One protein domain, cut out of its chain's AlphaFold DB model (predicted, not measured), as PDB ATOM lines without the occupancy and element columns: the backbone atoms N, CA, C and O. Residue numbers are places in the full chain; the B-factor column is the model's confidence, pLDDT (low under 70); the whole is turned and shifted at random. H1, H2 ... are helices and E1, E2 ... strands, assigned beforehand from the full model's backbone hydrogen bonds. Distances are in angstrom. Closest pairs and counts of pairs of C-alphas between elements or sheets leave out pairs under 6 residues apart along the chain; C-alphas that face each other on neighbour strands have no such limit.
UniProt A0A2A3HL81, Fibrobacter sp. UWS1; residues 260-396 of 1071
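What this domain is: This is residues 260 to 396 of the 1071 residues of a protein of Fibrobacter sp. UWS1 (UniProt A0A2A3HL81). Two small three-stranded sheets, E1 E2 E3 and E4 E5 E6, form a loose sandwich, only partly face to face, with their strands crossed at 42 degrees. From one end of the first sheet an arm reaches out to the short helix H1, while H3 sits beside edge strand E4 of the second, and a long unnamed stretch, residues 344 to 374, ties back to E2 by a short pairing. The printed part has 137 residues, with three named helices and six named strands in the order E1 E2 H1 E3 H2 E4 H3 E5 E6; both sheets are antiparallel. The class is mixed, helices and strands, with under half of the residues, 62, in named elements. The whole is compact, with a radius of gyration of the C-alphas of 16.5 A and spans of 52 by 35 by 29 A.

Where its parts are: E1, residues 260 to 265, begins at C-alpha 260 (43.740, -4.316, 40.543). E2, residues 274 to 282, is 26.1 A long. H1 is residues 288 to 292, E3 301 to 304, H2 305 to 308 and E4 315 to 320. H3, residues 335 to 343, is 12.4 A long and begins at C-alpha 335 (28.702, 5.669, 41.999). E5, residues 375 to 383, is 26.0 A long. E6, residues 386 to 395, is 26.5 A long, bends by 52 degrees at residue 390 and ends at C-alpha 395 (18.747, -9.271, 54.017).

How they stand to each other: E1 and E2 are a hairpin, with N 262 and O 279 2.8 A apart. E2 and E3 are antiparallel, with N 280 and O 303 2.8 A apart. H2 is on this sheet, over E2, at a height over the sheet of 7.4 A. Across the sandwich, two sheets face to face, the closest C-alphas of E1 and E6 are those of Ile 261 and Thr 388, 6.0 A apart. In the strongly twisted sheet E4 E5 E6, N 317 and O 380 of E4 and E5 are 3.0 A apart, and the hairpin E5 and E6 has N 377 and O 393 at 2.8 A. H3 stands at the sheet's level; its closest C-alphas with E4 are those of Glu 335 and Ala 317, 4.8 A apart. Residues 274 to 275 of E2 pair antiparallel with residues 363 to 364. In H1 and H3 every O i to N i+4 pair is within hydrogen-bond range; H2 is too short for one.

The domain as a whole: The two C-alphas farthest apart are those of Gly 294 and Ala 396, at 53.2 A. Residues 286 to 292 stand free. The printed part has no cut. The links E4 to H3 and H3 to E5 are long. The mean pLDDT of the printed part is 82.9; residue 260 and residues 282 to 300 are under 70.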
ATOM      1  N   GLY A 260      44.804  -3.841  39.658       69.06
ATOM      2  CA  GLY A 260      43.740  -4.316  40.543       69.06
ATOM      3  C   GLY A 260      43.461  -3.440  41.755       69.06
ATOM      4  O   GLY A 260      44.311  -2.694  42.230       69.06
ATOM      5  N   ILE A 261      42.231  -3.545  42.260       84.00
ATOM      6  CA  ILE A 261      41.855  -3.006  43.569       84.00
ATOM      7  C   ILE A 261      41.833  -4.179  44.539       84.00
ATOM      8  O   ILE A 261      41.010  -5.091  44.406       84.00
ATOM      9  N   ASN A 262      42.727  -4.153  45.518       84.50
ATOM     10  CA  ASN A 262      42.775  -5.125  46.593       84.50
ATOM     11  C   ASN A 262      41.978  -4.622  47.804       84.50
ATOM     12  O   ASN A 262      41.937  -3.427  48.107       84.50
ATOM     13  N   ARG A 263      41.338  -5.555  48.509       87.88
ATOM     14  CA  ARG A 263      40.559  -5.297  49.716       87.88
ATOM     15  C   ARG A 263      40.984  -6.248  50.823       87.88
ATOM     16  O   ARG A 263      40.797  -7.458  50.713       87.88
ATOM     17  N   THR A 264      41.413  -5.700  51.953       91.12
ATOM     18  CA  THR A 264      41.718  -6.485  53.157       91.12
ATOM     19  C   THR A 264      40.880  -6.011  54.339       91.12
ATOM     20  O   THR A 264      40.552  -4.835  54.457       91.12
ATOM     21  N   LYS A 265      40.466  -6.940  55.208       89.88
ATOM     22  CA  LYS A 265      39.792  -6.582  56.462       89.88
ATOM     23  C   LYS A 265      40.839  -6.031  57.427       89.88
ATOM     24  O   LYS A 265      41.888  -6.647  57.599       89.88
ATOM     25  N   ASP A 266      40.554  -4.899  58.057       90.62
ATOM     26  CA  ASP A 266      41.410  -4.340  59.093       90.62
ATOM     27  C   ASP A 266      41.130  -5.030  60.431       90.62
ATOM     28  O   ASP A 266      40.165  -4.728  61.130       90.62
ATOM     29  N   THR A 267      41.992  -5.980  60.781       88.88
ATOM     30  CA  THR A 267      41.899  -6.769  62.014       88.88
ATOM     31  C   THR A 267      42.278  -5.987  63.272       88.88
ATOM     32  O   THR A 267      42.075  -6.495  64.373       88.88
ATOM     33  N   THR A 268      42.810  -4.768  63.137       87.81
ATOM     34  CA  THR A 268      43.172  -3.898  64.268       87.81
ATOM     35  C   THR A 268      42.046  -2.951  64.685       87.81
ATOM     36  O   THR A 268      42.141  -2.300  65.726       87.81
ATOM     37  N   TYR A 269      40.973  -2.866  63.893       88.12
ATOM     38  CA  TYR A 269      39.813  -2.040  64.207       88.12
ATOM     39  C   TYR A 269      38.987  -2.645  65.349       88.12
ATOM     40  O   TYR A 269      38.619  -3.817  65.310       88.12
ATOM     41  N   VAL A 270      38.667  -1.821  66.350       80.12
ATOM     42  CA  VAL A 270      37.840  -2.197  67.503       80.12
ATOM     43  C   VAL A 270      36.633  -1.260  67.547       80.12
ATOM     44  O   VAL A 270      36.717  -0.149  68.066       80.12
ATOM     45  N   GLY A 271      35.526  -1.694  66.950       85.00
ATOM     46  CA  GLY A 271      34.255  -0.972  66.889       85.00
ATOM     47  C   GLY A 271      33.137  -1.877  66.368       85.00
ATOM     48  O   GLY A 271      33.388  -3.033  66.026       85.00
ATOM     49  N   ASP A 272      31.910  -1.361  66.301       84.56
ATOM     50  CA  ASP A 272      30.763  -2.129  65.806       84.56
ATOM     51  C   ASP A 272      30.839  -2.289  64.275       84.56
ATOM     52  O   ASP A 272      30.660  -1.329  63.523       84.56
ATOM     53  N   GLY A 273      31.109  -3.512  63.808       88.69
ATOM     54  CA  GLY A 273      31.227  -3.863  62.386       88.69
ATOM     55  C   GLY A 273      32.663  -4.105  61.903       88.69
ATOM     56  O   GLY A 273      33.628  -4.048  62.661       88.69
ATOM     57  N   ASP A 274      32.799  -4.389  60.608       92.44
ATOM     58  CA  ASP A 274      34.068  -4.746  59.970       92.44
ATOM     59  C   ASP A 274      34.630  -3.576  59.154       92.44
ATOM     60  O   ASP A 274      34.019  -3.166  58.166       92.44
ATOM     61  N   ARG A 275      35.811  -3.063  59.522       94.12
ATOM     62  CA  ARG A 275      36.527  -2.042  58.739       94.12
ATOM     63  C   ARG A 275      37.338  -2.679  57.610       94.12
ATOM     64  O   ARG A 275      37.998  -3.697  57.821       94.12
ATOM     65  N   TYR A 276      37.322  -2.073  56.425       93.81
ATOM     66  CA  TYR A 276      38.044  -2.572  55.252       93.81
ATOM     67  C   TYR A 276      39.085  -1.575  54.752       93.81
ATOM     68  O   TYR A 276      38.773  -0.416  54.494       93.81
ATOM     69  N   ASN A 277      40.312  -2.062  54.565       92.44
ATOM     70  CA  ASN A 277      41.357  -1.373  53.827       92.44
ATOM     71  C   ASN A 277      41.150  -1.583  52.329       92.44
ATOM     72  O   ASN A 277      40.965  -2.721  51.881       92.44
ATOM     73  N   ILE A 278      41.237  -0.500  51.563       92.25
ATOM     74  CA  ILE A 278      41.177  -0.522  50.102       92.25
ATOM     75  C   ILE A 278      42.539  -0.083  49.574       92.25
ATOM     76  O   ILE A 278      43.051   0.952  49.992       92.25
ATOM     77  N   CYS A 279      43.127  -0.865  48.674       88.88
ATOM     78  CA  CYS A 279      44.402  -0.561  48.033       88.88
ATOM     79  C   CYS A 279      44.264  -0.658  46.516       88.88
ATOM     80  O   CYS A 279      43.640  -1.586  46.010       88.88
ATOM     81  N   TYR A 280      44.860   0.278  45.791       86.38
ATOM     82  CA  TYR A 280      44.941   0.264  44.338       86.38
ATOM     83  C   TYR A 280      46.375  -0.043  43.903       86.38
ATOM     84  O   TYR A 280      47.306   0.631  44.350       86.38
ATOM     85  N   GLU A 281      46.534  -1.067  43.063       79.88
ATOM     86  CA  GLU A 281      47.813  -1.548  42.541       79.88
ATOM     87  C   GLU A 281      47.902  -1.316  41.026       79.88
ATOM     88  O   GLU A 281      47.059  -1.785  40.252       79.88
ATOM     89  N   GLU A 282      48.960  -0.627  40.604       67.06
ATOM     90  CA  GLU A 282      49.344  -0.453  39.203       67.06
ATOM     91  C   GLU A 282      50.608  -1.287  38.920       67.06
ATOM     92  O   GLU A 282      51.639  -1.059  39.560       67.06
ATOM     93  N   THR A 283      50.563  -2.233  37.968       58.06
ATOM     94  CA  THR A 283      51.774  -2.860  37.391       58.06
ATOM     95  C   THR A 283      51.852  -2.620  35.888       58.06
ATOM     96  O   THR A 283      50.831  -2.478  35.219       58.06
ATOM     97  N   GLY A 284      53.075  -2.565  35.363       49.97
ATOM     98  CA  GLY A 284      53.359  -2.296  33.955       49.97
ATOM     99  C   GLY A 284      53.603  -3.539  33.094       49.97
ATOM    100  O   GLY A 284      54.512  -3.488  32.275       49.97
ATOM    101  N   ALA A 285      52.869  -4.648  33.257       50.00
ATOM    102  CA  ALA A 285      53.054  -5.847  32.423       50.00
ATOM    103  C   ALA A 285      51.734  -6.414  31.864       50.00
ATOM    104  O   ALA A 285      50.820  -6.741  32.622       50.00
ATOM    105  N   GLY A 286      51.681  -6.588  30.535       53.88
ATOM    106  CA  GLY A 286      50.720  -7.460  29.844       53.88
ATOM    107  C   GLY A 286      49.620  -6.789  29.015       53.88
ATOM    108  O   GLY A 286      48.868  -7.511  28.367       53.88
ATOM    109  N   ASP A 287      49.521  -5.460  28.999       58.47
ATOM    110  CA  ASP A 287      48.642  -4.723  28.083       58.47
ATOM    111  C   ASP A 287      49.446  -3.992  26.997       58.47
ATOM    112  O   ASP A 287      50.669  -3.813  27.088       58.47
ATOM    113  N   CYS A 288      48.765  -3.559  25.937       58.72
ATOM    114  CA  CYS A 288      49.423  -2.827  24.863       58.72
ATOM    115  C   CYS A 288      50.153  -1.559  25.333       58.72
ATOM    116  O   CYS A 288      51.179  -1.203  24.749       58.72
ATOM    117  N   ALA A 289      49.684  -0.898  26.397       55.88
ATOM    118  CA  ALA A 289      50.293   0.313  26.949       55.88
ATOM    119  C   ALA A 289      51.667   0.049  27.595       55.88
ATOM    120  O   ALA A 289      52.595   0.844  27.416       55.88
ATOM    121  N   ALA A 290      51.831  -1.086  28.278       53.31
ATOM    122  CA  ALA A 290      53.103  -1.540  28.829       53.31
ATOM    123  C   ALA A 290      54.137  -1.828  27.726       53.31
ATOM    124  O   ALA A 290      55.248  -1.289  27.768       53.31
ATOM    125  N   ALA A 291      53.747  -2.582  26.691       52.16
ATOM    126  CA  ALA A 291      54.608  -2.905  25.547       52.16
ATOM    127  C   ALA A 291      55.020  -1.656  24.734       52.16
ATOM    128  O   ALA A 291      56.139  -1.582  24.223       52.16
ATOM    129  N   LEU A 292      54.144  -0.643  24.661       52.34
ATOM    130  CA  LEU A 292      54.360   0.644  23.982       52.34
ATOM    131  C   LEU A 292      55.448   1.523  24.632       52.34
ATOM    132  O   LEU A 292      56.046   2.357  23.952       52.34
ATOM    133  N   SER A 293      55.707   1.360  25.932       50.97
ATOM    134  CA  SER A 293      56.593   2.248  26.702       50.97
ATOM    135  C   SER A 293      58.069   1.829  26.716       50.97
ATOM    136  O   SER A 293      58.916   2.574  27.211       50.97
ATOM    137  N   GLY A 294      58.397   0.633  26.209       47.84
ATOM    138  CA  GLY A 294      59.740   0.050  26.331       47.84
ATOM    139  C   GLY A 294      60.168  -0.224  27.780       47.84
ATOM    140  O   GLY A 294      61.325  -0.569  28.025       47.84
ATOM    141  N   ALA A 295      59.263  -0.070  28.750       43.25
ATOM    142  CA  ALA A 295      59.540  -0.373  30.135       43.25
ATOM    143  C   ALA A 295      59.566  -1.892  30.319       43.25
ATOM    144  O   ALA A 295      58.536  -2.546  30.428       43.25
ATOM    145  N   SER A 296      60.765  -2.446  30.476       42.41
ATOM    146  CA  SER A 296      60.980  -3.703  31.210       42.41
ATOM    147  C   SER A 296      60.765  -3.477  32.727       42.41
ATOM    148  O   SER A 296      61.561  -3.888  33.566       42.41
ATOM    149  N   GLY A 297      59.741  -2.696  33.089       43.69
ATOM    150  CA  GLY A 297      59.591  -2.060  34.394       43.69
ATOM    151  C   GLY A 297      58.796  -2.915  35.369       43.69
ATOM    152  O   GLY A 297      57.573  -2.865  35.397       43.69
ATOM    153  N   THR A 298      59.513  -3.642  36.213       47.44
ATOM    154  CA  THR A 298      59.037  -4.474  37.327       47.44
ATOM    155  C   THR A 298      58.488  -3.698  38.539       47.44
ATOM    156  O   THR A 298      58.246  -4.308  39.578       47.44
ATOM    157  N   GLU A 299      58.277  -2.377  38.474       51.66
ATOM    158  CA  GLU A 299      57.822  -1.604  39.644       51.66
ATOM    159  C   GLU A 299      56.290  -1.531  39.758       51.66
ATOM    160  O   GLU A 299      55.615  -0.818  39.014       51.66
ATOM    161  N   THR A 300      55.750  -2.242  40.751       59.50
ATOM    162  CA  THR A 300      54.364  -2.129  41.224       59.50
ATOM    163  C   THR A 300      54.199  -0.893  42.114       59.50
ATOM    164  O   THR A 300      54.876  -0.778  43.137       59.50
ATOM    165  N   LYS A 301      53.270   0.018  41.788       71.88
ATOM    166  CA  LYS A 301      52.871   1.124  42.684       71.88
ATOM    167  C   LYS A 301      51.591   0.760  43.430       71.88
ATOM    168  O   LYS A 301      50.623   0.345  42.801       71.88
ATOM    169  N   VAL A 302      51.583   0.941  44.755       81.12
ATOM    170  CA  VAL A 302      50.440   0.612  45.626       81.12
ATOM    171  C   VAL A 302      50.013   1.832  46.441       81.12
ATOM    172  O   VAL A 302      50.812   2.384  47.197       81.12
ATOM    173  N   TYR A 303      48.743   2.225  46.331       86.50
ATOM    174  CA  TYR A 303      48.135   3.311  47.109       86.50
ATOM    175  C   TYR A 303      47.004   2.755  47.974       86.50
ATOM    176  O   TYR A 303      46.052   2.195  47.441       86.50
ATOM    177  N   CYS A 304      47.076   2.916  49.298       88.56
ATOM    178  CA  CYS A 304      46.088   2.366  50.231       88.56
ATOM    179  C   CYS A 304      45.372   3.450  51.041       88.56
ATOM    180  O   CYS A 304      45.998   4.402  51.508       88.56
ATOM    181  N   ASN A 305      44.077   3.248  51.287       91.38
ATOM    182  CA  ASN A 305      43.211   4.098  52.102       91.38
ATOM    183  C   ASN A 305      43.363   5.590  51.737       91.38
ATOM    184  O   ASN A 305      43.347   5.946  50.560       91.38
ATOM    185  N   ASP A 306      43.546   6.467  52.728       89.06
ATOM    186  CA  ASP A 306      43.652   7.917  52.527       89.06
ATOM    187  C   ASP A 306      44.845   8.336  51.650       89.06
ATOM    188  O   ASP A 306      44.821   9.428  51.084       89.06
ATOM    189  N   ALA A 307      45.861   7.481  51.464       87.19
ATOM    190  CA  ALA A 307      46.963   7.763  50.541       87.19
ATOM    191  C   ALA A 307      46.516   7.794  49.066       87.19
ATOM    192  O   ALA A 307      47.261   8.277  48.219       87.19
ATOM    193  N   MET A 308      45.307   7.308  48.748       87.19
ATOM    194  CA  MET A 308      44.697   7.459  47.422       87.19
ATOM    195  C   MET A 308      44.172   8.879  47.163       87.19
ATOM    196  O   MET A 308      43.991   9.262  46.004       87.19
ATOM    197  N   ALA A 309      43.925   9.669  48.212       85.00
ATOM    198  CA  ALA A 309      43.297  10.975  48.084       85.00
ATOM    199  C   ALA A 309      44.141  11.933  47.229       85.00
ATOM    200  O   ALA A 309      45.307  12.193  47.513       85.00
ATOM    201  N   GLY A 310      43.534  12.479  46.171       78.62
ATOM    202  CA  GLY A 310      44.202  13.387  45.232       78.62
ATOM    203  C   GLY A 310      45.087  12.701  44.184       78.62
ATOM    204  O   GLY A 310      45.610  13.396  43.316       78.62
ATOM    205  N   ILE A 311      45.224  11.371  44.232       81.38
ATOM    206  CA  ILE A 311      45.942  10.566  43.230       81.38
ATOM    207  C   ILE A 311      44.939   9.848  42.324       81.38
ATOM    208  O   ILE A 311      44.989   9.992  41.105       81.38
ATOM    209  N   VAL A 312      43.996   9.115  42.922       83.62
ATOM    210  CA  VAL A 312      42.936   8.388  42.215       83.62
ATOM    211  C   VAL A 312      41.583   8.607  42.892       83.62
ATOM    212  O   VAL A 312      41.503   8.815  44.103       83.62
ATOM    213  N   THR A 313      40.500   8.558  42.117       89.00
ATOM    214  CA  THR A 313      39.137   8.717  42.646       89.00
ATOM    215  C   THR A 313      38.545   7.353  42.984       89.00
ATOM    216  O   THR A 313      38.320   6.543  42.086       89.00
ATOM    217  N   LEU A 314      38.261   7.122  44.269       91.19
ATOM    218  CA  LEU A 314      37.522   5.954  44.747       91.19
ATOM    219  C   LEU A 314      36.023   6.260  44.789       91.19
ATOM    220  O   LEU A 314      35.610   7.245  45.402       91.19
ATOM    221  N   THR A 315      35.210   5.415  44.169       94.19
ATOM    222  CA  THR A 315      33.745   5.502  44.206       94.19
ATOM    223  C   THR A 315      33.129   4.221  44.756       94.19
ATOM    224  O   THR A 315      33.751   3.157  44.723       94.19
ATOM    225  N   TYR A 316      31.897   4.324  45.259       95.62
ATOM    226  CA  TYR A 316      31.140   3.185  45.772       95.62
ATOM    227  C   TYR A 316      29.779   3.074  45.114       95.62
ATOM    228  O   TYR A 316      29.139   4.083  44.851       95.62
ATOM    229  N   ALA A 317      29.316   1.849  44.920       95.62
ATOM    230  CA  ALA A 317      27.973   1.555  44.449       95.62
ATOM    231  C   ALA A 317      27.445   0.295  45.142       95.62
ATOM    232  O   ALA A 317      28.222  -0.588  45.513       95.62
ATOM    233  N   LEU A 318      26.129   0.196  45.315       94.88
ATOM    234  CA  LEU A 318      25.494  -0.976  45.914       94.88
ATOM    235  C   LEU A 318      24.839  -1.805  44.818       94.88
ATOM    236  O   LEU A 318      23.875  -1.372  44.195       94.88
ATOM    237  N   TYR A 319      25.372  -2.996  44.583       91.44
ATOM    238  CA  TYR A 319      24.911  -3.893  43.533       91.44
ATOM    239  C   TYR A 319      23.936  -4.910  44.116       91.44
ATOM    240  O   TYR A 319      24.175  -5.438  45.203       91.44
ATOM    241  N   LYS A 320      22.878  -5.225  43.368       82.88
ATOM    242  CA  LYS A 320      22.056  -6.427  43.559       82.88
ATOM    243  C   LYS A 320      22.158  -7.197  42.246       82.88
ATOM    244  O   LYS A 320      21.729  -6.684  41.226       82.88
ATOM    245  N   GLY A 321      22.792  -8.369  42.263       76.00
ATOM    246  CA  GLY A 321      23.161  -9.070  41.028       76.00
ATOM    247  C   GLY A 321      24.408  -8.484  40.358       76.00
ATOM    248  O   GLY A 321      25.446  -8.323  41.012       76.00
ATOM    249  N   SER A 322      24.323  -8.220  39.053       78.56
ATOM    250  CA  SER A 322      25.433  -7.739  38.219       78.56
ATOM    251  C   SER A 322      25.438  -6.219  38.021       78.56
ATOM    252  O   SER A 322      26.435  -5.669  37.549       78.56
ATOM    253  N   SER A 323      24.363  -5.540  38.434       85.06
ATOM    254  CA  SER A 323      24.156  -4.104  38.226       85.06
ATOM    255  C   SER A 323      23.935  -3.325  39.535       85.06
ATOM    256  O   SER A 323      23.567  -3.915  40.560       85.06
ATOM    257  N   PRO A 324      24.140  -1.989  39.534       90.94
ATOM    258  CA  PRO A 324      23.718  -1.127  40.636       90.94
ATOM    259  C   PRO A 324      22.225  -1.300  40.940       90.94
ATOM    260  O   PRO A 324      21.395  -1.326  40.034       90.94
ATOM    261  N   TYR A 325      21.875  -1.410  42.220       89.62
ATOM    262  CA  TYR A 325      20.501  -1.637  42.650       89.62
ATOM    263  C   TYR A 325      19.640  -0.387  42.439       89.62
ATOM    264  O   TYR A 325      19.965   0.690  42.942       89.62
ATOM    265  N   THR A 326      18.503  -0.545  41.763       88.44
ATOM    266  CA  THR A 326      17.459   0.481  41.664       88.44
ATOM    267  C   THR A 326      16.343   0.180  42.659       88.44
ATOM    268  O   THR A 326      15.703  -0.869  42.616       88.44
ATOM    269  N   THR A 327      16.112   1.115  43.577       82.88
ATOM    270  CA  THR A 327      15.030   1.060  44.570       82.88
ATOM    271  C   THR A 327      13.647   1.110  43.911       82.88
ATOM    272  O   THR A 327      13.496   1.612  42.798       82.88
ATOM    273  N   ALA A 328      12.604   0.675  44.627       75.44
ATOM    274  CA  ALA A 328      11.218   0.738  44.144       75.44
ATOM    275  C   ALA A 328      10.740   2.170  43.803       75.44
ATOM    276  O   ALA A 328       9.842   2.344  42.986       75.44
ATOM    277  N   SER A 329      11.358   3.203  44.387       80.94
ATOM    278  CA  SER A 329      11.117   4.615  44.052       80.94
ATOM    279  C   SER A 329      11.859   5.096  42.794       80.94
ATOM    280  O   SER A 329      11.800   6.281  42.474       80.94
ATOM    281  N   GLY A 330      12.575   4.213  42.090       84.31
ATOM    282  CA  GLY A 330      13.310   4.513  40.857       84.31
ATOM    283  C   GLY A 330      14.706   5.112  41.062       84.31
ATOM    284  O   GLY A 330      15.334   5.537  40.098       84.31
ATOM    285  N   THR A 331      15.216   5.170  42.296       89.44
ATOM    286  CA  THR A 331      16.570   5.677  42.584       89.44
ATOM    287  C   THR A 331      17.601   4.562  42.449       89.44
ATOM    288  O   THR A 331      17.481   3.555  43.149       89.44
ATOM    289  N   THR A 332      18.611   4.751  41.598       93.00
ATOM    290  CA  THR A 332      19.733   3.816  41.410       93.00
ATOM    291  C   THR A 332      20.877   4.138  42.371       93.00
ATOM    292  O   THR A 332      21.348   5.269  42.424       93.00
ATOM    293  N   LEU A 333      21.326   3.143  43.137       93.81
ATOM    294  CA  LEU A 333      22.391   3.253  44.138       93.81
ATOM    295  C   LEU A 333      23.783   3.053  43.511       93.81
ATOM    296  O   LEU A 333      24.543   2.165  43.905       93.81
ATOM    297  N   ASP A 334      24.089   3.853  42.495       93.81
ATOM    298  CA  ASP A 334      25.343   3.818  41.739       93.81
ATOM    299  C   ASP A 334      26.437   4.727  42.334       93.81
ATOM    300  O   ASP A 334      26.282   5.323  43.405       93.81
ATOM    301  N   GLU A 335      27.560   4.840  41.620       93.12
ATOM    302  CA  GLU A 335      28.702   5.669  41.999       93.12
ATOM    303  C   GLU A 335      28.320   7.144  42.218       93.12
ATOM    304  O   GLU A 335      28.879   7.811  43.093       93.12
ATOM    305  N   SER A 336      27.347   7.655  41.456       92.69
ATOM    306  CA  SER A 336      26.895   9.043  41.539       92.69
ATOM    307  C   SER A 336      26.030   9.295  42.774       92.69
ATOM    308  O   SER A 336      26.186  10.332  43.431       92.69
ATOM    309  N   TYR A 337      25.172   8.332  43.131       94.62
ATOM    310  CA  TYR A 337      24.319   8.395  44.315       94.62
ATOM    311  C   TYR A 337      25.161   8.494  45.588       94.62
ATOM    312  O   TYR A 337      25.002   9.441  46.362       94.62
ATOM    313  N   PHE A 338      26.097   7.557  45.782       94.50
ATOM    314  CA  PHE A 338      26.925   7.519  46.988       94.50
ATOM    315  C   PHE A 338      27.827   8.754  47.096       94.50
ATOM    316  O   PHE A 338      27.908   9.348  48.173       94.50
ATOM    317  N   ALA A 339      28.455   9.191  45.997       90.31
ATOM    318  CA  ALA A 339      29.306  10.382  45.996       90.31
ATOM    319  C   ALA A 339      28.520  11.663  46.336       90.31
ATOM    320  O   ALA A 339      28.953  12.456  47.176       90.31
ATOM    321  N   SER A 340      27.340  11.847  45.732       92.06
ATOM    322  CA  SER A 340      26.493  13.028  45.960       92.06
ATOM    323  C   SER A 340      25.941  13.061  47.386       92.06
ATOM    324  O   SER A 340      26.012  14.090  48.061       92.06
ATOM    325  N   ALA A 341      25.445  11.923  47.879       91.81
ATOM    326  CA  ALA A 341      24.944  11.798  49.242       91.81
ATOM    327  C   ALA A 341      26.059  12.057  50.271       91.81
ATOM    328  O   ALA A 341      25.867  12.835  51.210       91.81
ATOM    329  N   TYR A 342      27.258  11.509  50.044       91.56
ATOM    330  CA  TYR A 342      28.415  11.731  50.910       91.56
ATOM    331  C   TYR A 342      28.858  13.197  50.958       91.56
ATOM    332  O   TYR A 342      29.163  13.709  52.044       91.56
ATOM    333  N   ALA A 343      28.857  13.884  49.810       89.50
ATOM    334  CA  ALA A 343      29.154  15.314  49.709       89.50
ATOM    335  C   ALA A 343      28.092  16.187  50.404       89.50
ATOM    336  O   ALA A 343      28.429  17.218  50.980       89.50
ATOM    337  N   SER A 344      26.828  15.747  50.415       91.19
ATOM    338  CA  SER A 344      25.721  16.428  51.106       91.19
ATOM    339  C   SER A 344      25.681  16.212  52.628       91.19
ATOM    340  O   SER A 344      24.841  16.791  53.312       91.19
ATOM    341  N   GLY A 345      26.602  15.407  53.175       90.94
ATOM    342  CA  GLY A 345      26.753  15.178  54.616       90.94
ATOM    343  C   GLY A 345      26.249  13.823  55.121       90.94
ATOM    344  O   GLY A 345      26.452  13.521  56.295       90.94
ATOM    345  N   GLN A 346      25.659  12.973  54.274       94.12
ATOM    346  CA  GLN A 346      25.257  11.620  54.670       94.12
ATOM    347  C   GLN A 346      26.481  10.698  54.766       94.12
ATOM    348  O   GLN A 346      27.151  10.438  53.770       94.12
ATOM    349  N   LYS A 347      26.783  10.198  55.970       93.56
ATOM    350  CA  LYS A 347      27.953   9.330  56.217       93.56
ATOM    351  C   LYS A 347      27.609   7.860  56.461       93.56
ATOM    352  O   LYS A 347      28.461   7.011  56.227       93.56
ATOM    353  N   VAL A 348      26.366   7.561  56.843       93.06
ATOM    354  CA  VAL A 348      25.865   6.199  57.079       93.06
ATOM    355  C   VAL A 348      24.733   5.883  56.097       93.06
ATOM    356  O   VAL A 348      23.832   6.702  55.886       93.06
ATOM    357  N   PHE A 349      24.766   4.696  55.497       93.12
ATOM    358  CA  PHE A 349      23.801   4.217  54.507       93.12
ATOM    359  C   PHE A 349      23.214   2.875  54.949       93.12
ATOM    360  O   PHE A 349      23.946   1.966  55.343       93.12
ATOM    361  N   PHE A 350      21.883   2.757  54.886       92.12
ATOM    362  CA  PHE A 350      21.122   1.542  55.232       92.12
ATOM    363  C   PHE A 350      21.430   0.965  56.624       92.12
ATOM    364  O   PHE A 350      21.299  -0.238  56.829       92.12
ATOM    365  N   GLY A 351      21.923   1.793  57.554       88.00
ATOM    366  CA  GLY A 351      22.424   1.386  58.875       88.00
ATOM    367  C   GLY A 351      23.706   0.536  58.861       88.00
ATOM    368  O   GLY A 351      24.458   0.561  59.830       88.00
ATOM    369  N   ALA A 352      23.994  -0.161  57.758       91.31
ATOM    370  CA  ALA A 352      25.078  -1.128  57.648       91.31
ATOM    371  C   ALA A 352      26.379  -0.584  57.047       91.31
ATOM    372  O   ALA A 352      27.427  -1.169  57.299       91.31
ATOM    373  N   ILE A 353      26.344   0.475  56.232       95.25
ATOM    374  CA  ILE A 353      27.531   0.999  55.534       95.25
ATOM    375  C   ILE A 353      27.898   2.353  56.134       95.25
ATOM    376  O   ILE A 353      27.146   3.313  55.980       95.25
ATOM    377  N   ASP A 354      29.051   2.440  56.788       94.25
ATOM    378  CA  ASP A 354      29.508   3.637  57.489       94.25
ATOM    379  C   ASP A 354      30.838   4.161  56.917       94.25
ATOM    380  O   ASP A 354      31.864   3.480  56.925       94.25
ATOM    381  N   PHE A 355      30.806   5.401  56.423       94.31
ATOM    382  CA  PHE A 355      31.946   6.157  55.892       94.31
ATOM    383  C   PHE A 355      32.328   7.350  56.791       94.31
ATOM    384  O   PHE A 355      32.976   8.300  56.335       94.31
ATOM    385  N   SER A 356      31.875   7.367  58.049       89.62
ATOM    386  CA  SER A 356      32.081   8.486  58.981       89.62
ATOM    387  C   SER A 356      33.547   8.667  59.376       89.62
ATOM    388  O   SER A 356      33.968   9.791  59.639       89.62
ATOM    389  N   SER A 357      34.324   7.582  59.404       85.25
ATOM    390  CA  SER A 357      35.755   7.597  59.721       85.25
ATOM    391  C   SER A 357      36.610   8.032  58.525       85.25
ATOM    392  O   SER A 357      37.398   8.965  58.646       85.25
ATOM    393  N   SER A 358      36.438   7.393  57.366       89.56
ATOM    394  CA  SER A 358      37.040   7.797  56.092       89.56
ATOM    395  C   SER A 358      36.214   7.275  54.914       89.56
ATOM    396  O   SER A 358      35.679   6.166  54.952       89.56
ATOM    397  N   TRP A 359      36.158   8.058  53.831       92.44
ATOM    398  CA  TRP A 359      35.635   7.596  52.542       92.44
ATOM    399  C   TRP A 359      36.476   6.457  51.959       92.44
ATOM    400  O   TRP A 359      35.928   5.564  51.335       92.44
ATOM    401  N   TYR A 360      37.790   6.453  52.190       92.12
ATOM    402  CA  TYR A 360      38.707   5.453  51.641       92.12
ATOM    403  C   TYR A 360      38.834   4.192  52.508       92.12
ATOM    404  O   TYR A 360      39.548   3.262  52.131       92.12
ATOM    405  N   GLN A 361      38.155   4.149  53.661       92.06
ATOM    406  CA  GLN A 361      38.237   3.045  54.618       92.06
ATOM    407  C   GLN A 361      36.870   2.775  55.291       92.06
ATOM    408  O   GLN A 361      36.660   3.150  56.448       92.06
ATOM    409  N   PRO A 362      35.917   2.136  54.586       94.69
ATOM    410  CA  PRO A 362      34.551   1.939  55.072       94.69
ATOM    411  C   PRO A 362      34.452   0.916  56.208       94.69
ATOM    412  O   PRO A 362      35.205  -0.063  56.253       94.69
ATOM    413  N   VAL A 363      33.458   1.102  57.081       95.38
ATOM    414  CA  VAL A 363      33.057   0.159  58.135       95.38
ATOM    415  C   VAL A 363      31.703  -0.454  57.782       95.38
ATOM    416  O   VAL A 363      30.763   0.260  57.443       95.38
ATOM    417  N   ILE A 364      31.597  -1.784  57.845       94.62
ATOM    418  CA  ILE A 364      30.394  -2.529  57.459       94.62
ATOM    419  C   ILE A 364      29.825  -3.291  58.654       94.62
ATOM    420  O   ILE A 364      30.383  -4.305  59.080       94.62
ATOM    421  N   ASN A 365      28.680  -2.846  59.164       92.06
ATOM    422  CA  ASN A 365      27.936  -3.510  60.229       92.06
ATOM    423  C   ASN A 365      26.744  -4.293  59.657       92.06
ATOM    424  O   ASN A 365      25.645  -3.767  59.490       92.06
ATOM    425  N   LYS A 366      26.951  -5.584  59.376       86.44
ATOM    426  CA  LYS A 366      25.921  -6.453  58.776       86.44
ATOM    427  C   LYS A 366      24.676  -6.634  59.655       86.44
ATOM    428  O   LYS A 366      23.606  -6.887  59.116       86.44
ATOM    429  N   ALA A 367      24.799  -6.491  60.976       82.81
ATOM    430  CA  ALA A 367      23.681  -6.652  61.908       82.81
ATOM    431  C   ALA A 367      22.759  -5.421  61.967       82.81
ATOM    432  O   ALA A 367      21.636  -5.518  62.450       82.81
ATOM    433  N   ALA A 368      23.218  -4.269  61.468       85.75
ATOM    434  CA  ALA A 368      22.481  -3.006  61.495       85.75
ATOM    435  C   ALA A 368      21.738  -2.699  60.179       85.75
ATOM    436  O   ALA A 368      21.304  -1.566  59.973       85.75
ATOM    437  N   VAL A 369      21.613  -3.675  59.270       87.94
ATOM    438  CA  VAL A 369      20.982  -3.460  57.961       87.94
ATOM    439  C   VAL A 369      19.502  -3.097  58.103       87.94
ATOM    440  O   VAL A 369      18.725  -3.798  58.747       87.94
ATOM    441  N   ALA A 370      19.102  -1.989  57.480       83.56
ATOM    442  CA  ALA A 370      17.729  -1.502  57.486       83.56
ATOM    443  C   ALA A 370      17.383  -0.784  56.173       83.56
ATOM    444  O   ALA A 370      18.219  -0.107  55.573       83.56
ATOM    445  N   GLY A 371      16.122  -0.895  55.745       80.75
ATOM    446  CA  GLY A 371      15.597  -0.167  54.581       80.75
ATOM    447  C   GLY A 371      15.968  -0.753  53.212       80.75
ATOM    448  O   GLY A 371      15.691  -0.117  52.198       80.75
ATOM    449  N   LEU A 372      16.562  -1.950  53.172       83.56
ATOM    450  CA  LEU A 372      16.753  -2.744  51.956       83.56
ATOM    451  C   LEU A 372      15.741  -3.903  51.941       83.56
ATOM    452  O   LEU A 372      15.496  -4.482  53.002       83.56
ATOM    453  N   PRO A 373      15.141  -4.246  50.787       77.56
ATOM    454  CA  PRO A 373      14.332  -5.456  50.679       77.56
ATOM    455  C   PRO A 373      15.199  -6.715  50.797       77.56
ATOM    456  O   PRO A 373      16.427  -6.642  50.763       77.56
ATOM    457  N   SER A 374      14.556  -7.876  50.942       74.56
ATOM    458  CA  SER A 374      15.250  -9.164  51.021       74.56
ATOM    459  C   SER A 374      16.169  -9.385  49.817       74.56
ATOM    460  O   SER A 374      15.811  -9.087  48.668       74.56
ATOM    461  N   GLY A 375      17.347  -9.930  50.092       74.81
ATOM    462  CA  GLY A 375      18.286 -10.385  49.085       74.81
ATOM    463  C   GLY A 375      19.740 -10.063  49.392       74.81
ATOM    464  O   GLY A 375      20.094  -9.537  50.453       74.81
ATOM    465  N   THR A 376      20.601 -10.408  48.437       80.25
ATOM    466  CA  THR A 376      22.053 -10.244  48.557       80.25
ATOM    467  C   THR A 376      22.545  -8.994  47.832       80.25
ATOM    468  O   THR A 376      22.401  -8.857  46.617       80.25
ATOM    469  N   TYR A 377      23.203  -8.113  48.580       86.06
ATOM    470  CA  TYR A 377      23.766  -6.857  48.102       86.06
ATOM    471  C   TYR A 377      25.288  -6.871  48.205       86.06
ATOM    472  O   TYR A 377      25.854  -7.352  49.187       86.06
ATOM    473  N   LYS A 378      25.974  -6.312  47.209       91.69
ATOM    474  CA  LYS A 378      27.434  -6.166  47.195       91.69
ATOM    475  C   LYS A 378      27.787  -4.690  47.189       91.69
ATOM    476  O   LYS A 378      27.437  -3.976  46.254       91.69
ATOM    477  N   LEU A 379      28.498  -4.232  48.215       95.00
ATOM    478  CA  LEU A 379      29.128  -2.920  48.175       95.00
ATOM    479  C   LEU A 379      30.366  -3.021  47.284       95.00
ATOM    480  O   LEU A 379      31.331  -3.704  47.633       95.00
ATOM    481  N   ILE A 380      30.325  -2.363  46.135       94.50
ATOM    482  CA  ILE A 380      31.410  -2.335  45.161       94.50
ATOM    483  C   ILE A 380      32.214  -1.056  45.357       94.50
ATOM    484  O   ILE A 380      31.637   0.025  45.393       94.50
ATOM    485  N   ALA A 381      33.533  -1.192  45.460       93.12
ATOM    486  CA  ALA A 381      34.495  -0.103  45.336       93.12
ATOM    487  C   ALA A 381      35.028  -0.069  43.901       93.12
ATOM    488  O   ALA A 381      35.353  -1.126  43.351       93.12
ATOM    489  N   ALA A 382      35.153   1.119  43.314       90.38
ATOM    490  CA  ALA A 382      35.672   1.298  41.965       90.38
ATOM    491  C   ALA A 382      36.721   2.416  41.875       90.38
ATOM    492  O   ALA A 382      36.582   3.467  42.495       90.38
ATOM    493  N   VAL A 383      37.761   2.178  41.075       87.12
ATOM    494  CA  VAL A 383      38.851   3.113  40.746       87.12
ATOM    495  C   VAL A 383      39.191   2.909  39.273       87.12
ATOM    496  O   VAL A 383      39.449   1.780  38.859       87.12
ATOM    497  N   ASN A 384      39.171   3.973  38.464       79.88
ATOM    498  CA  ASN A 384      39.521   3.937  37.031       79.88
ATOM    499  C   ASN A 384      38.844   2.791  36.240       79.88
ATOM    500  O   ASN A 384      39.455   2.153  35.388       79.88
ATOM    501  N   GLY A 385      37.581   2.485  36.553       74.12
ATOM    502  CA  GLY A 385      36.812   1.416  35.904       74.12
ATOM    503  C   GLY A 385      37.096  -0.007  36.411       74.12
ATOM    504  O   GLY A 385      36.318  -0.913  36.108       74.12
ATOM    505  N   LYS A 386      38.134  -0.225  37.227       82.38
ATOM    506  CA  LYS A 386      38.340  -1.483  37.963       82.38
ATOM    507  C   LYS A 386      37.407  -1.515  39.174       82.38
ATOM    508  O   LYS A 386      37.145  -0.475  39.772       82.38
ATOM    509  N   LYS A 387      36.893  -2.694  39.527       87.69
ATOM    510  CA  LYS A 387      35.896  -2.885  40.593       87.69
ATOM    511  C   LYS A 387      36.323  -4.008  41.532       87.69
ATOM    512  O   LYS A 387      36.853  -5.016  41.079       87.69
ATOM    513  N   THR A 388      36.044  -3.863  42.824       89.75
ATOM    514  CA  THR A 388      36.184  -4.938  43.817       89.75
ATOM    515  C   THR A 388      35.000  -4.949  44.777       89.75
ATOM    516  O   THR A 388      34.404  -3.908  45.053       89.75
ATOM    517  N   THR A 389      34.642  -6.124  45.298       92.25
ATOM    518  CA  THR A 389      33.583  -6.237  46.312       92.25
ATOM    519  C   THR A 389      34.164  -5.991  47.699       92.25
ATOM    520  O   THR A 389      34.931  -6.803  48.222       92.25
ATOM    521  N   VAL A 390      33.755  -4.887  48.321       91.19
ATOM    522  CA  VAL A 390      34.135  -4.513  49.686       91.19
ATOM    523  C   VAL A 390      33.489  -5.473  50.678       91.19
ATOM    524  O   VAL A 390      34.166  -6.165  51.428       91.19
ATOM    525  N   ALA A 391      32.166  -5.572  50.649       89.56
ATOM    526  CA  ALA A 391      31.429  -6.462  51.525       89.56
ATOM    527  C   ALA A 391      30.131  -6.915  50.870       89.56
ATOM    528  O   ALA A 391      29.527  -6.189  50.080       89.56
ATOM    529  N   THR A 392      29.699  -8.112  51.254       88.75
ATOM    530  CA  THR A 392      28.374  -8.636  50.935       88.75
ATOM    531  C   THR A 392      27.465  -8.435  52.144       88.75
ATOM    532  O   THR A 392      27.823  -8.820  53.263       88.75
ATOM    533  N   ILE A 393      26.308  -7.824  51.908       86.94
ATOM    534  CA  ILE A 393      25.251  -7.541  52.877       86.94
ATOM    535  C   ILE A 393      24.052  -8.403  52.484       86.94
ATOM    536  O   ILE A 393      23.617  -8.358  51.334       86.94
ATOM    537  N   ARG A 394      23.534  -9.204  53.415       80.06
ATOM    538  CA  ARG A 394      22.389 -10.091  53.185       80.06
ATOM    539  C   ARG A 394      21.199  -9.593  53.993       80.06
ATOM    540  O   ARG A 394      21.361  -9.268  55.166       80.06
ATOM    541  N   VAL A 395      20.032  -9.542  53.365       80.88
ATOM    542  CA  VAL A 395      18.747  -9.271  54.017       80.88
ATOM    543  C   VAL A 395      17.892 -10.527  53.892       80.88
ATOM    544  O   VAL A 395      17.684 -10.998  52.773       80.88
ATOM    545  N   ALA A 396      17.430 -11.071  55.019       73.00
ATOM    546  CA  ALA A 396      16.741 -12.361  55.057       73.00
ATOM    547  C   ALA A 396      15.416 -12.364  54.274       73.00
ATOM    548  O   ALA A 396      14.697 -11.361  54.245       73.00
TER     549      ALA A 396